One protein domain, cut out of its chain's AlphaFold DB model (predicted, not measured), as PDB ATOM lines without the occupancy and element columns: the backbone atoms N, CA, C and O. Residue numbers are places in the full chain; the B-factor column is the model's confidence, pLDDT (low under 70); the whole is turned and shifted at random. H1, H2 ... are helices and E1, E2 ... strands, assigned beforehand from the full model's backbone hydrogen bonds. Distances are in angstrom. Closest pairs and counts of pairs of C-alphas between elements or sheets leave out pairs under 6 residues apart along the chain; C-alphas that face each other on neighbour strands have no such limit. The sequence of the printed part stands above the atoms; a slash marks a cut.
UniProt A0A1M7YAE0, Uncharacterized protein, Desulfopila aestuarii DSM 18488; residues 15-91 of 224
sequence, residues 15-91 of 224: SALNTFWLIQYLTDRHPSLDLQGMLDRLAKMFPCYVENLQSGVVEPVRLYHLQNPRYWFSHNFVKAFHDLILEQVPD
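This is residues 15 to 91 of the 224 residues of an uncharacterized protein of Desulfopila aestuarii DSM 18488 (UniProt A0A1M7YAE0). A small strand hairpin, E1 and E2, makes one end of a helical body where long helices H1 and H4 run nearly parallel; H2 crosses H4 steeply, and short H3 packs on H1. The printed part has 77 residues, mostly helix, in the order H1, H2, E1, E2, H3, H4, with an antiparallel sheet, E1 - E2. It is compact, radius of gyration of the C-alphas 12.1 A, spanning 37 by 24 by 19 A.

E1 is residues 49 to 51, E2 58 to 60, H3 63 to 66. H2, 35 to 45, measures 15.7 A. H1, 16 to 29, measures 19.6 A from C-alpha 16 at (-14.489, 36.427, 34.190). H4, 75 to 88, measures 20.4 A, ending at C-alpha 88 at (-11.723, 52.815, 20.860).

In the hairpin, N 50 and O 59 are within hydrogen-bond range, 2.9 A. H2 touches H4 at a steep tilt of 55 degrees, opposite ways; closest C-alphas, Met 38 and Leu 84, 6.7 A. H1 touches H3; closest C-alphas, Phe 20 and Leu 66, 5.4 A. Every O i to N i+4 pair is within range in H1, 6 of 7 in H2, 9 of 10 in H4; H3 is too short for one.

The printed part has no cut, no long link and no residue under pLDDT 70.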
ATOM      1  N   SER A  15     -19.047  36.696  35.900       92.06
ATOM      2  CA  SER A  15     -17.907  35.790  35.753       92.06
ATOM      3  C   SER A  15     -16.888  36.320  34.744       92.06
ATOM      4  O   SER A  15     -17.242  36.775  33.651       92.06
ATOM      5  N   ALA A  16     -15.607  36.144  35.074       92.75
ATOM      6  CA  ALA A  16     -14.489  36.427  34.190       92.75
ATOM      7  C   ALA A  16     -14.466  35.552  32.934       92.75
ATOM      8  O   ALA A  16     -13.698  35.836  32.026       92.75
ATOM      9  N   LEU A  17     -15.295  34.508  32.814       88.44
ATOM     10  CA  LEU A  17     -15.414  33.771  31.554       88.44
ATOM     11  C   LEU A  17     -15.858  34.688  30.397       88.44
ATOM     12  O   LEU A  17     -15.375  34.540  29.274       88.44
ATOM     13  N   ASN A  18     -16.726  35.668  30.678       86.19
ATOM     14  CA  ASN A  18     -17.164  36.642  29.678       86.19
ATOM     15  C   ASN A  18     -16.017  37.579  29.278       86.19
ATOM     16  O   ASN A  18     -15.761  37.767  28.090       86.19
ATOM     17  N   THR A  19     -15.284  38.118  30.258       91.88
ATOM     18  CA  THR A  19     -14.135  38.989  29.983       91.88
ATOM     19  C   THR A  19     -12.989  38.223  29.339       91.88
ATOM     20  O   THR A  19     -12.347  38.746  28.445       91.88
ATOM     21  N   PHE A  20     -12.763  36.968  29.720       92.88
ATOM     22  CA  PHE A  20     -11.761  36.096  29.116       92.88
ATOM     23  C   PHE A  20     -11.975  36.004  27.611       92.88
ATOM     24  O   PHE A  20     -11.057  36.251  26.830       92.88
ATOM     25  N   TRP A  21     -13.212  35.705  27.208       90.56
ATOM     26  CA  TRP A  21     -13.547  35.597  25.798       90.56
ATOM     27  C   TRP A  21     -13.448  36.936  25.066       90.56
ATOM     28  O   TRP A  21     -12.921  36.995  23.955       90.56
ATOM     29  N   LEU A  22     -13.895  38.013  25.711       93.88
ATOM     30  CA  LEU A  22     -13.736  39.374  25.208       93.88
ATOM     31  C   LEU A  22     -12.262  39.694  24.937       93.88
ATOM     32  O   LEU A  22     -11.926  40.094  23.827       93.88
ATOM     33  N   ILE A  23     -11.371  39.452  25.903       95.25
ATOM     34  CA  ILE A  23      -9.934  39.710  25.752       95.25
ATOM     35  C   ILE A  23      -9.333  38.863  24.630       95.25
ATOM     36  O   ILE A  23      -8.558  39.390  23.831       95.25
ATOM     37  N   GLN A  24      -9.695  37.580  24.522       93.50
ATOM     38  CA  GLN A  24      -9.226  36.733  23.420       93.50
ATOM     39  C   GLN A  24      -9.637  37.289  22.052       93.50
ATOM     40  O   GLN A  24      -8.795  37.396  21.163       93.50
ATOM     41  N   TYR A  25     -10.902  37.687  21.890       94.69
ATOM     42  CA  TYR A  25     -11.376  38.290  20.645       94.69
ATOM     43  C   TYR A  25     -10.645  39.598  20.333       94.69
ATOM     44  O   TYR A  25     -10.190  39.792  19.209       94.69
ATOM     45  N   LEU A  26     -10.532  40.498  21.314       95.81
ATOM     46  CA  LEU A  26      -9.890  41.798  21.122       95.81
ATOM     47  C   LEU A  26      -8.409  41.643  20.771       95.81
ATOM     48  O   LEU A  26      -7.930  42.336  19.887       95.81
ATOM     49  N   THR A  27      -7.709  40.691  21.383       95.12
ATOM     50  CA  THR A  27      -6.294  40.431  21.076       95.12
ATOM     51  C   THR A  27      -6.117  39.910  19.644       95.12
ATOM     52  O   THR A  27      -5.188  40.319  18.956       95.12
ATOM     53  N   ASP A  28      -7.022  39.045  19.171       95.12
ATOM     54  CA  ASP A  28      -6.996  38.490  17.806       95.12
ATOM     55  C   ASP A  28      -7.382  39.529  16.739       95.12
ATOM     56  O   ASP A  28      -6.774  39.605  15.675       95.12
ATOM     57  N   ARG A  29      -8.417  40.335  17.004       95.81
ATOM     58  CA  ARG A  29      -9.054  41.204  15.995       95.81
ATOM     59  C   ARG A  29      -8.683  42.672  16.088       95.81
ATOM     60  O   ARG A  29      -8.827  43.390  15.102       95.81
ATOM     61  N   HIS A  30      -8.215  43.105  17.246       96.06
ATOM     62  CA  HIS A  30      -7.868  44.487  17.546       96.06
ATOM     63  C   HIS A  30      -6.539  44.549  18.327       96.06
ATOM     64  O   HIS A  30      -6.496  45.107  19.425       96.06
ATOM     65  N   PRO A  31      -5.435  43.994  17.781       96.06
ATOM     66  CA  PRO A  31      -4.162  43.865  18.497       96.06
ATOM     67  C   PRO A  31      -3.521  45.208  18.879       96.06
ATOM     68  O   PRO A  31      -2.612  45.241  19.699       96.06
ATOM     69  N   SER A  32      -3.977  46.316  18.287       95.81
ATOM     70  CA  SER A  32      -3.524  47.671  18.608       95.81
ATOM     71  C   SER A  32      -4.195  48.278  19.845       95.81
ATOM     72  O   SER A  32      -3.831  49.388  20.224       95.81
ATOM     73  N   LEU A  33      -5.196  47.620  20.444       96.31
ATOM     74  CA  LEU A  33      -5.850  48.131  21.649       96.31
ATOM     75  C   LEU A  33      -4.925  48.032  22.859       96.31
ATOM     76  O   LEU A  33      -4.457  46.951  23.217       96.31
ATOM     77  N   ASP A  34      -4.750  49.156  23.551       96.38
ATOM     78  CA  ASP A  34      -4.045  49.201  24.827       96.38
ATOM     79  C   ASP A  34      -4.968  48.759  25.975       96.38
ATOM     80  O   ASP A  34      -5.548  49.565  26.710       96.38
ATOM     81  N   LEU A  35      -5.135  47.441  26.109       96.25
ATOM     82  CA  LEU A  35      -5.973  46.838  27.150       96.25
ATOM     83  C   LEU A  35      -5.456  47.142  28.562       96.25
ATOM     84  O   LEU A  35      -6.259  47.288  29.483       96.25
ATOM     85  N   GLN A  36      -4.136  47.249  28.747       95.12
ATOM     86  CA  GLN A  36      -3.565  47.590  30.049       95.12
ATOM     87  C   GLN A  36      -3.850  49.056  30.391       95.12
ATOM     88  O   GLN A  36      -4.342  49.332  31.482       95.12
ATOM     89  N   GLY A  37      -3.671  49.977  29.440       96.25
ATOM     90  CA  GLY A  37      -4.036  51.382  29.618       96.25
ATOM     91  C   GLY A  37      -5.526  51.590  29.908       96.25
ATOM     92  O   GLY A  37      -5.881  52.457  30.710       96.25
ATOM     93  N   MET A  38      -6.422  50.773  29.339       96.69
ATOM     94  CA  MET A  38      -7.846  50.779  29.716       96.69
ATOM     95  C   MET A  38      -8.059  50.389  31.188       96.69
ATOM     96  O   MET A  38      -8.835  51.045  31.881       96.69
ATOM     97  N   LEU A  39      -7.366  49.357  31.685       95.94
ATOM     98  CA  LEU A  39      -7.441  48.961  33.098       95.94
ATOM     99  C   LEU A  39      -6.887  50.052  34.023       95.94
ATOM    100  O   LEU A  39      -7.490  50.345  35.054       95.94
ATOM    101  N   ASP A  40      -5.798  50.706  33.623       95.19
ATOM    102  CA  ASP A  40      -5.212  51.818  34.374       95.19
ATOM    103  C   ASP A  40      -6.158  53.031  34.422       95.19
ATOM    104  O   ASP A  40      -6.208  53.745  35.427       95.19
ATOM    105  N   ARG A  41      -6.944  53.270  33.360       96.00
ATOM    106  CA  ARG A  41      -8.025  54.273  33.358       96.00
ATOM    107  C   ARG A  41      -9.151  53.882  34.318       96.00
ATOM    108  O   ARG A  41      -9.564  54.727  35.107       96.00
ATOM    109  N   LEU A  42      -9.607  52.627  34.303       96.12
ATOM    110  CA  LEU A  42     -10.654  52.145  35.219       96.12
ATOM    111  C   LEU A  42     -10.255  52.284  36.687       96.12
ATOM    112  O   LEU A  42     -11.048  52.764  37.494       96.12
ATOM    113  N   ALA A  43      -9.009  51.946  37.023       94.19
ATOM    114  CA  ALA A  43      -8.492  52.055  38.385       94.19
ATOM    115  C   ALA A  43      -8.505  53.497  38.931       94.19
ATOM    116  O   ALA A  43      -8.496  53.689  40.145       94.19
ATOM    117  N   LYS A  44      -8.543  54.511  38.053       94.19
ATOM    118  CA  LYS A  44      -8.689  55.929  38.428       94.19
ATOM    119  C   LYS A  44     -10.146  56.360  38.602       94.19
ATOM    120  O   LYS A  44     -10.392  57.376  39.243       94.19
ATOM    121  N   MET A  45     -11.097  55.632  38.014       92.69
ATOM    122  CA  MET A  45     -12.526  55.953  38.089       92.69
ATOM    123  C   MET A  45     -13.147  55.445  39.390       92.69
ATOM    124  O   MET A  45     -13.988  56.124  39.971       92.69
ATOM    125  N   PHE A  46     -12.749  54.254  39.840       90.12
ATOM    126  CA  PHE A  46     -13.217  53.659  41.091       90.12
ATOM    127  C   PHE A  46     -12.279  52.530  41.556       90.12
ATOM    128  O   PHE A  46     -11.529  51.973  40.746       90.12
ATOM    129  N   PRO A  47     -12.322  52.152  42.849       89.06
ATOM    130  CA  PRO A  47     -11.551  51.028  43.375       89.06
ATOM    131  C   PRO A  47     -11.830  49.730  42.604       89.06
ATOM    132  O   PRO A  47     -12.946  49.213  42.597       89.06
ATOM    133  N   CYS A  48     -10.798  49.188  41.955       94.62
ATOM    134  CA  CYS A  48     -10.876  47.955  41.175       94.62
ATOM    135  C   CYS A  48     -10.003  46.875  41.816       94.62
ATOM    136  O   CYS A  48      -8.903  46.613  41.331       94.62
ATOM    137  N   TYR A  49     -10.472  46.257  42.901       96.88
ATOM    138  CA  TYR A  49      -9.711  45.244  43.639       96.88
ATOM    139  C   TYR A  49     -10.379  43.873  43.599       96.88
ATOM    140  O   TYR A  49     -11.604  43.755  43.679       96.88
ATOM    141  N   VAL A  50      -9.554  42.833  43.501       97.12
ATOM    142  CA  VAL A  50      -9.951  41.425  43.568       97.12
ATOM    143  C   VAL A  50      -9.073  40.685  44.567       97.12
ATOM    144  O   VAL A  50      -7.939  41.070  44.829       97.12
ATOM    145  N   GLU A  51      -9.596  39.599  45.118       97.12
ATOM    146  CA  GLU A  51      -8.812  38.655  45.908       97.12
ATOM    147  C   GLU A  51      -8.109  37.669  44.967       97.12
ATOM    148  O   GLU A  51      -8.765  36.975  44.181       97.12
ATOM    149  N   ASN A  52      -6.781  37.606  45.028       96.50
ATOM    150  CA  ASN A  52      -5.991  36.674  44.238       96.50
ATOM    151  C   ASN A  52      -6.347  35.226  44.607       96.50
ATOM    152  O   ASN A  52      -6.229  34.808  45.757       96.50
ATOM    153  N   LEU A  53      -6.733  34.423  43.612       95.12
ATOM    154  CA  LEU A  53      -7.243  33.065  43.842       95.12
ATOM    155  C   LEU A  53      -6.191  32.056  44.339       95.12
ATOM    156  O   LEU A  53      -6.565  30.943  44.707       95.12
ATOM    157  N   GLN A  54      -4.900  32.389  44.274       95.19
ATOM    158  CA  GLN A  54      -3.804  31.534  44.742       95.19
ATOM    159  C   GLN A  54      -3.291  31.971  46.114       95.19
ATOM    160  O   GLN A  54      -3.083  31.122  46.975       95.19
ATOM    161  N   SER A  55      -3.077  33.274  46.314       95.94
ATOM    162  CA  SER A  55      -2.483  33.805  47.546       95.94
ATOM    163  C   SER A  55      -3.501  34.294  48.578       95.94
ATOM    164  O   SER A  55      -3.129  34.487  49.731       95.94
ATOM    165  N   GLY A  56      -4.758  34.534  48.185       95.31
ATOM    166  CA  GLY A  56      -5.774  35.177  49.030       95.31
ATOM    167  C   GLY A  56      -5.531  36.674  49.268       95.31
ATOM    168  O   GLY A  56      -6.265  37.311  50.018       95.31
ATOM    169  N   VAL A  57      -4.498  37.258  48.654       95.81
ATOM    170  CA  VAL A  57      -4.155  38.676  48.823       95.81
ATOM    171  C   VAL A  57      -5.068  39.541  47.959       95.81
ATOM    172  O   VAL A  57      -5.282  39.243  46.784       95.81
ATOM    173  N   VAL A  58      -5.581  40.632  48.528       96.81
ATOM    174  CA  VAL A  58      -6.337  41.642  47.779       96.81
ATOM    175  C   VAL A  58      -5.378  42.492  46.954       96.81
ATOM    176  O   VAL A  58      -4.450  43.095  47.491       96.81
ATOM    177  N   GLU A  59      -5.615  42.563  45.649       96.12
ATOM    178  CA  GLU A  59      -4.773  43.301  44.714       96.12
ATOM    179  C   GLU A  59      -5.596  44.005  43.622       96.12
ATOM    180  O   GLU A  59      -6.744  43.625  43.360       96.12
ATOM    181  N   PRO A  60      -5.041  45.048  42.977       96.25
ATOM    182  CA  PRO A  60      -5.698  45.699  41.854       96.25
ATOM    183  C   PRO A  60      -5.964  44.729  40.699       96.25
ATOM    184  O   PRO A  60      -5.166  43.830  40.415       96.25
ATOM    185  N   VAL A  61      -7.058  44.952  39.976       97.19
ATOM    186  CA  VAL A  61      -7.342  44.221  38.739       97.19
ATOM    187  C   VAL A  61      -6.228  44.476  37.716       97.19
ATOM    188  O   VAL A  61      -5.746  45.590  37.542       97.19
ATOM    189  N   ARG A  62      -5.811  43.411  37.031       96.38
ATOM    190  CA  ARG A  62      -4.721  43.367  36.054       96.38
ATOM    191  C   ARG A  62      -5.163  42.480  34.902       96.38
ATOM    192  O   ARG A  62      -6.073  41.668  35.072       96.38
ATOM    193  N   LEU A  63      -4.510  42.583  33.747       96.06
ATOM    194  CA  LEU A  63      -4.943  41.867  32.543       96.06
ATOM    195  C   LEU A  63      -5.052  40.344  32.743       96.06
ATOM    196  O   LEU A  63      -6.016  39.733  32.282       96.06
ATOM    197  N   TYR A  64      -4.139  39.734  33.507       95.62
ATOM    198  CA  TYR A  64      -4.195  38.293  33.777       95.62
ATOM    199  C   TYR A  64      -5.428  37.868  34.595       95.62
ATOM    200  O   TYR A  64      -5.846  36.715  34.500       95.62
ATOM    201  N   HIS A  65      -6.042  38.772  35.370       97.06
ATOM    202  CA  HIS A  65      -7.310  38.502  36.052       97.06
ATOM    203  C   HIS A  65      -8.443  38.333  35.042       97.06
ATOM    204  O   HIS A  65      -9.218  37.383  35.135       97.06
ATOM    205  N   LEU A  66      -8.505  39.211  34.035       95.75
ATOM    206  CA  LEU A  66      -9.505  39.140  32.966       95.75
ATOM    207  C   LEU A  66      -9.290  37.908  32.080       95.75
ATOM    208  O   LEU A  66     -10.250  37.395  31.514       95.75
ATOM    209  N   GLN A  67      -8.049  37.423  31.990       94.12
ATOM    210  CA  GLN A  67      -7.652  36.219  31.256       94.12
ATOM    211  C   GLN A  67      -7.741  34.925  32.087       94.12
ATOM    212  O   GLN A  67      -7.337  33.862  31.614       94.12
ATOM    213  N   ASN A  68      -8.302  34.971  33.296       94.12
ATOM    214  CA  ASN A  68      -8.538  33.780  34.099       94.12
ATOM    215  C   ASN A  68     -10.042  33.633  34.401       94.12
ATOM    216  O   ASN A  68     -10.585  34.385  35.210       94.12
ATOM    217  N   PRO A  69     -10.729  32.628  33.819       91.19
ATOM    218  CA  PRO A  69     -12.187  32.507  33.881       91.19
ATOM    219  C   PRO A  69     -12.738  32.212  35.286       91.19
ATOM    220  O   PRO A  69     -13.952  32.202  35.477       91.19
ATOM    221  N   ARG A  70     -11.869  31.946  36.271       92.81
ATOM    222  CA  ARG A  70     -12.260  31.694  37.664       92.81
ATOM    223  C   ARG A  70     -12.531  32.973  38.458       92.81
ATOM    224  O   ARG A  70     -13.137  32.881  39.526       92.81
ATOM    225  N   TYR A  71     -12.079  34.132  37.977       96.62
ATOM    226  CA  TYR A  71     -12.361  35.408  38.630       96.62
ATOM    227  C   TYR A  71     -13.822  35.830  38.448       96.62
ATOM    228  O   TYR A  71     -14.556  35.321  37.596       96.62
ATOM    229  N   TRP A  72     -14.239  36.765  39.290       96.44
ATOM    230  CA  TRP A  72     -15.544  37.407  39.252       96.44
ATOM    231  C   TRP A  72     -15.342  38.899  39.455       96.44
ATOM    232  O   TRP A  72     -14.483  39.298  40.240       96.44
ATOM    233  N   PHE A  73     -16.144  39.693  38.760       96.81
ATOM    234  CA  PHE A  73     -16.067  41.146  38.783       96.81
ATOM    235  C   PHE A  73     -17.428  41.753  39.098       96.81
ATOM    236  O   PHE A  73     -18.462  41.096  38.911       96.81
ATOM    237  N   SER A  74     -17.429  43.009  39.536       96.19
ATOM    238  CA  SER A  74     -18.668  43.766  39.665       96.19
ATOM    239  C   SER A  74     -19.215  44.126  38.286       96.19
ATOM    240  O   SER A  74     -18.473  44.289  37.311       96.19
ATOM    241  N   HIS A  75     -20.530  44.277  38.200       95.56
ATOM    242  CA  HIS A  75     -21.219  44.754  37.010       95.56
ATOM    243  C   HIS A  75     -20.705  46.130  36.583       95.56
ATOM    244  O   HIS A  75     -20.409  46.336  35.408       95.56
ATOM    245  N   ASN A  76     -20.511  47.042  37.540       94.94
ATOM    246  CA  ASN A  76     -20.003  48.390  37.272       94.94
ATOM    247  C   ASN A  76     -18.613  48.366  36.626       94.94
ATOM    248  O   ASN A  76     -18.382  49.093  35.659       94.94
ATOM    249  N   PHE A  77     -17.719  47.485  37.094       96.56
ATOM    250  CA  PHE A  77     -16.416  47.275  36.462       96.56
ATOM    251  C   PHE A  77     -16.567  46.814  35.008       96.56
ATOM    252  O   PHE A  77     -15.996  47.417  34.102       96.56
ATOM    253  N   VAL A  78     -17.369  45.770  34.772       95.94
ATOM    254  CA  VAL A  78     -17.551  45.194  33.430       95.94
ATOM    255  C   VAL A  78     -18.210  46.188  32.473       95.94
ATOM    256  O   VAL A  78     -17.763  46.325  31.336       95.94
ATOM    257  N   LYS A  79     -19.233  46.921  32.925       95.75
ATOM    258  CA  LYS A  79     -19.898  47.961  32.133       95.75
ATOM    259  C   LYS A  79     -18.912  49.058  31.734       95.75
ATOM    260  O   LYS A  79     -18.804  49.358  30.550       95.75
ATOM    261  N   ALA A  80     -18.179  49.620  32.695       95.94
ATOM    262  CA  ALA A  80     -17.209  50.675  32.413       95.94
ATOM    263  C   ALA A  80     -16.104  50.183  31.462       95.94
ATOM    264  O   ALA A  80     -15.689  50.912  30.567       95.94
ATOM    265  N   PHE A  81     -15.674  48.925  31.596       96.31
ATOM    266  CA  PHE A  81     -14.722  48.331  30.662       96.31
ATOM    267  C   PHE A  81     -15.287  48.226  29.238       96.31
ATOM    268  O   PHE A  81     -14.595  48.574  28.283       96.31
ATOM    269  N   HIS A  82     -16.549  47.812  29.079       95.56
ATOM    270  CA  HIS A  82     -17.221  47.814  27.775       95.56
ATOM    271  C   HIS A  82     -17.320  49.219  27.172       95.56
ATOM    272  O   HIS A  82     -17.092  49.375  25.974       95.56
ATOM    273  N   ASP A  83     -17.630  50.230  27.986       95.00
ATOM    274  CA  ASP A  83     -17.733  51.617  27.523       95.00
ATOM    275  C   ASP A  83     -16.373  52.113  26.985       95.00
ATOM    276  O   ASP A  83     -16.308  52.635  25.873       95.00
ATOM    277  N   LEU A  84     -15.264  51.828  27.682       95.75
ATOM    278  CA  LEU A  84     -13.907  52.159  27.210       95.75
ATOM    279  C   LEU A  84     -13.501  51.409  25.933       95.75
ATOM    280  O   LEU A  84     -12.752  51.941  25.112       95.75
ATOM    281  N   ILE A  85     -13.970  50.172  25.755       95.38
ATOM    282  CA  ILE A  85     -13.745  49.417  24.516       95.38
ATOM    283  C   ILE A  85     -14.488  50.082  23.358       95.38
ATOM    284  O   ILE A  85     -13.904  50.255  22.290       95.38
ATOM    285  N   LEU A  86     -15.744  50.482  23.562       94.81
ATOM    286  CA  LEU A  86     -16.547  51.148  22.538       94.81
ATOM    287  C   LEU A  86     -16.003  52.527  22.146       94.81
ATOM    288  O   LEU A  86     -16.125  52.905  20.983       94.81
ATOM    289  N   GLU A  87     -15.360  53.250  23.069       94.75
ATOM    290  CA  GLU A  87     -14.638  54.493  22.750       94.75
ATOM    291  C   GLU A  87     -13.535  54.271  21.700       94.75
ATOM    292  O   GLU A  87     -13.291  55.137  20.864       94.75
ATOM    293  N   GLN A  88     -12.856  53.119  21.743       95.56
ATOM    294  CA  GLN A  88     -11.723  52.815  20.860       95.56
ATOM    295  C   GLN A  88     -12.109  51.968  19.643       95.56
ATOM    296  O   GLN A  88     -11.421  51.992  18.623       95.56
ATOM    297  N   VAL A  89     -13.209  51.222  19.736       95.38
ATOM    298  CA  VAL A  89     -13.759  50.400  18.657       95.38
ATOM    299  C   VAL A  89     -15.224  50.788  18.454       95.38
ATOM    300  O   VAL A  89     -16.115  50.113  18.980       95.38
ATOM    301  N   PRO A  90     -15.499  51.857  17.682       89.88
ATOM    302  CA  PRO A  90     -16.849  52.371  17.460       89.88
ATOM    303  C   PRO A  90     -17.613  51.513  16.438       89.88
ATOM    304  O   PRO A  90     -18.044  51.978  15.385       89.88
ATOM    305  N   ASP A  91     -17.753  50.222  16.731       93.69
ATOM    306  CA  ASP A  91     -18.537  49.274  15.949       93.69
ATOM    307  C   ASP A  91     -19.814  48.915  16.727       93.69
ATOM    308  O   ASP A  91     -19.743  48.178  17.716       93.69
TER     309      ASP A  91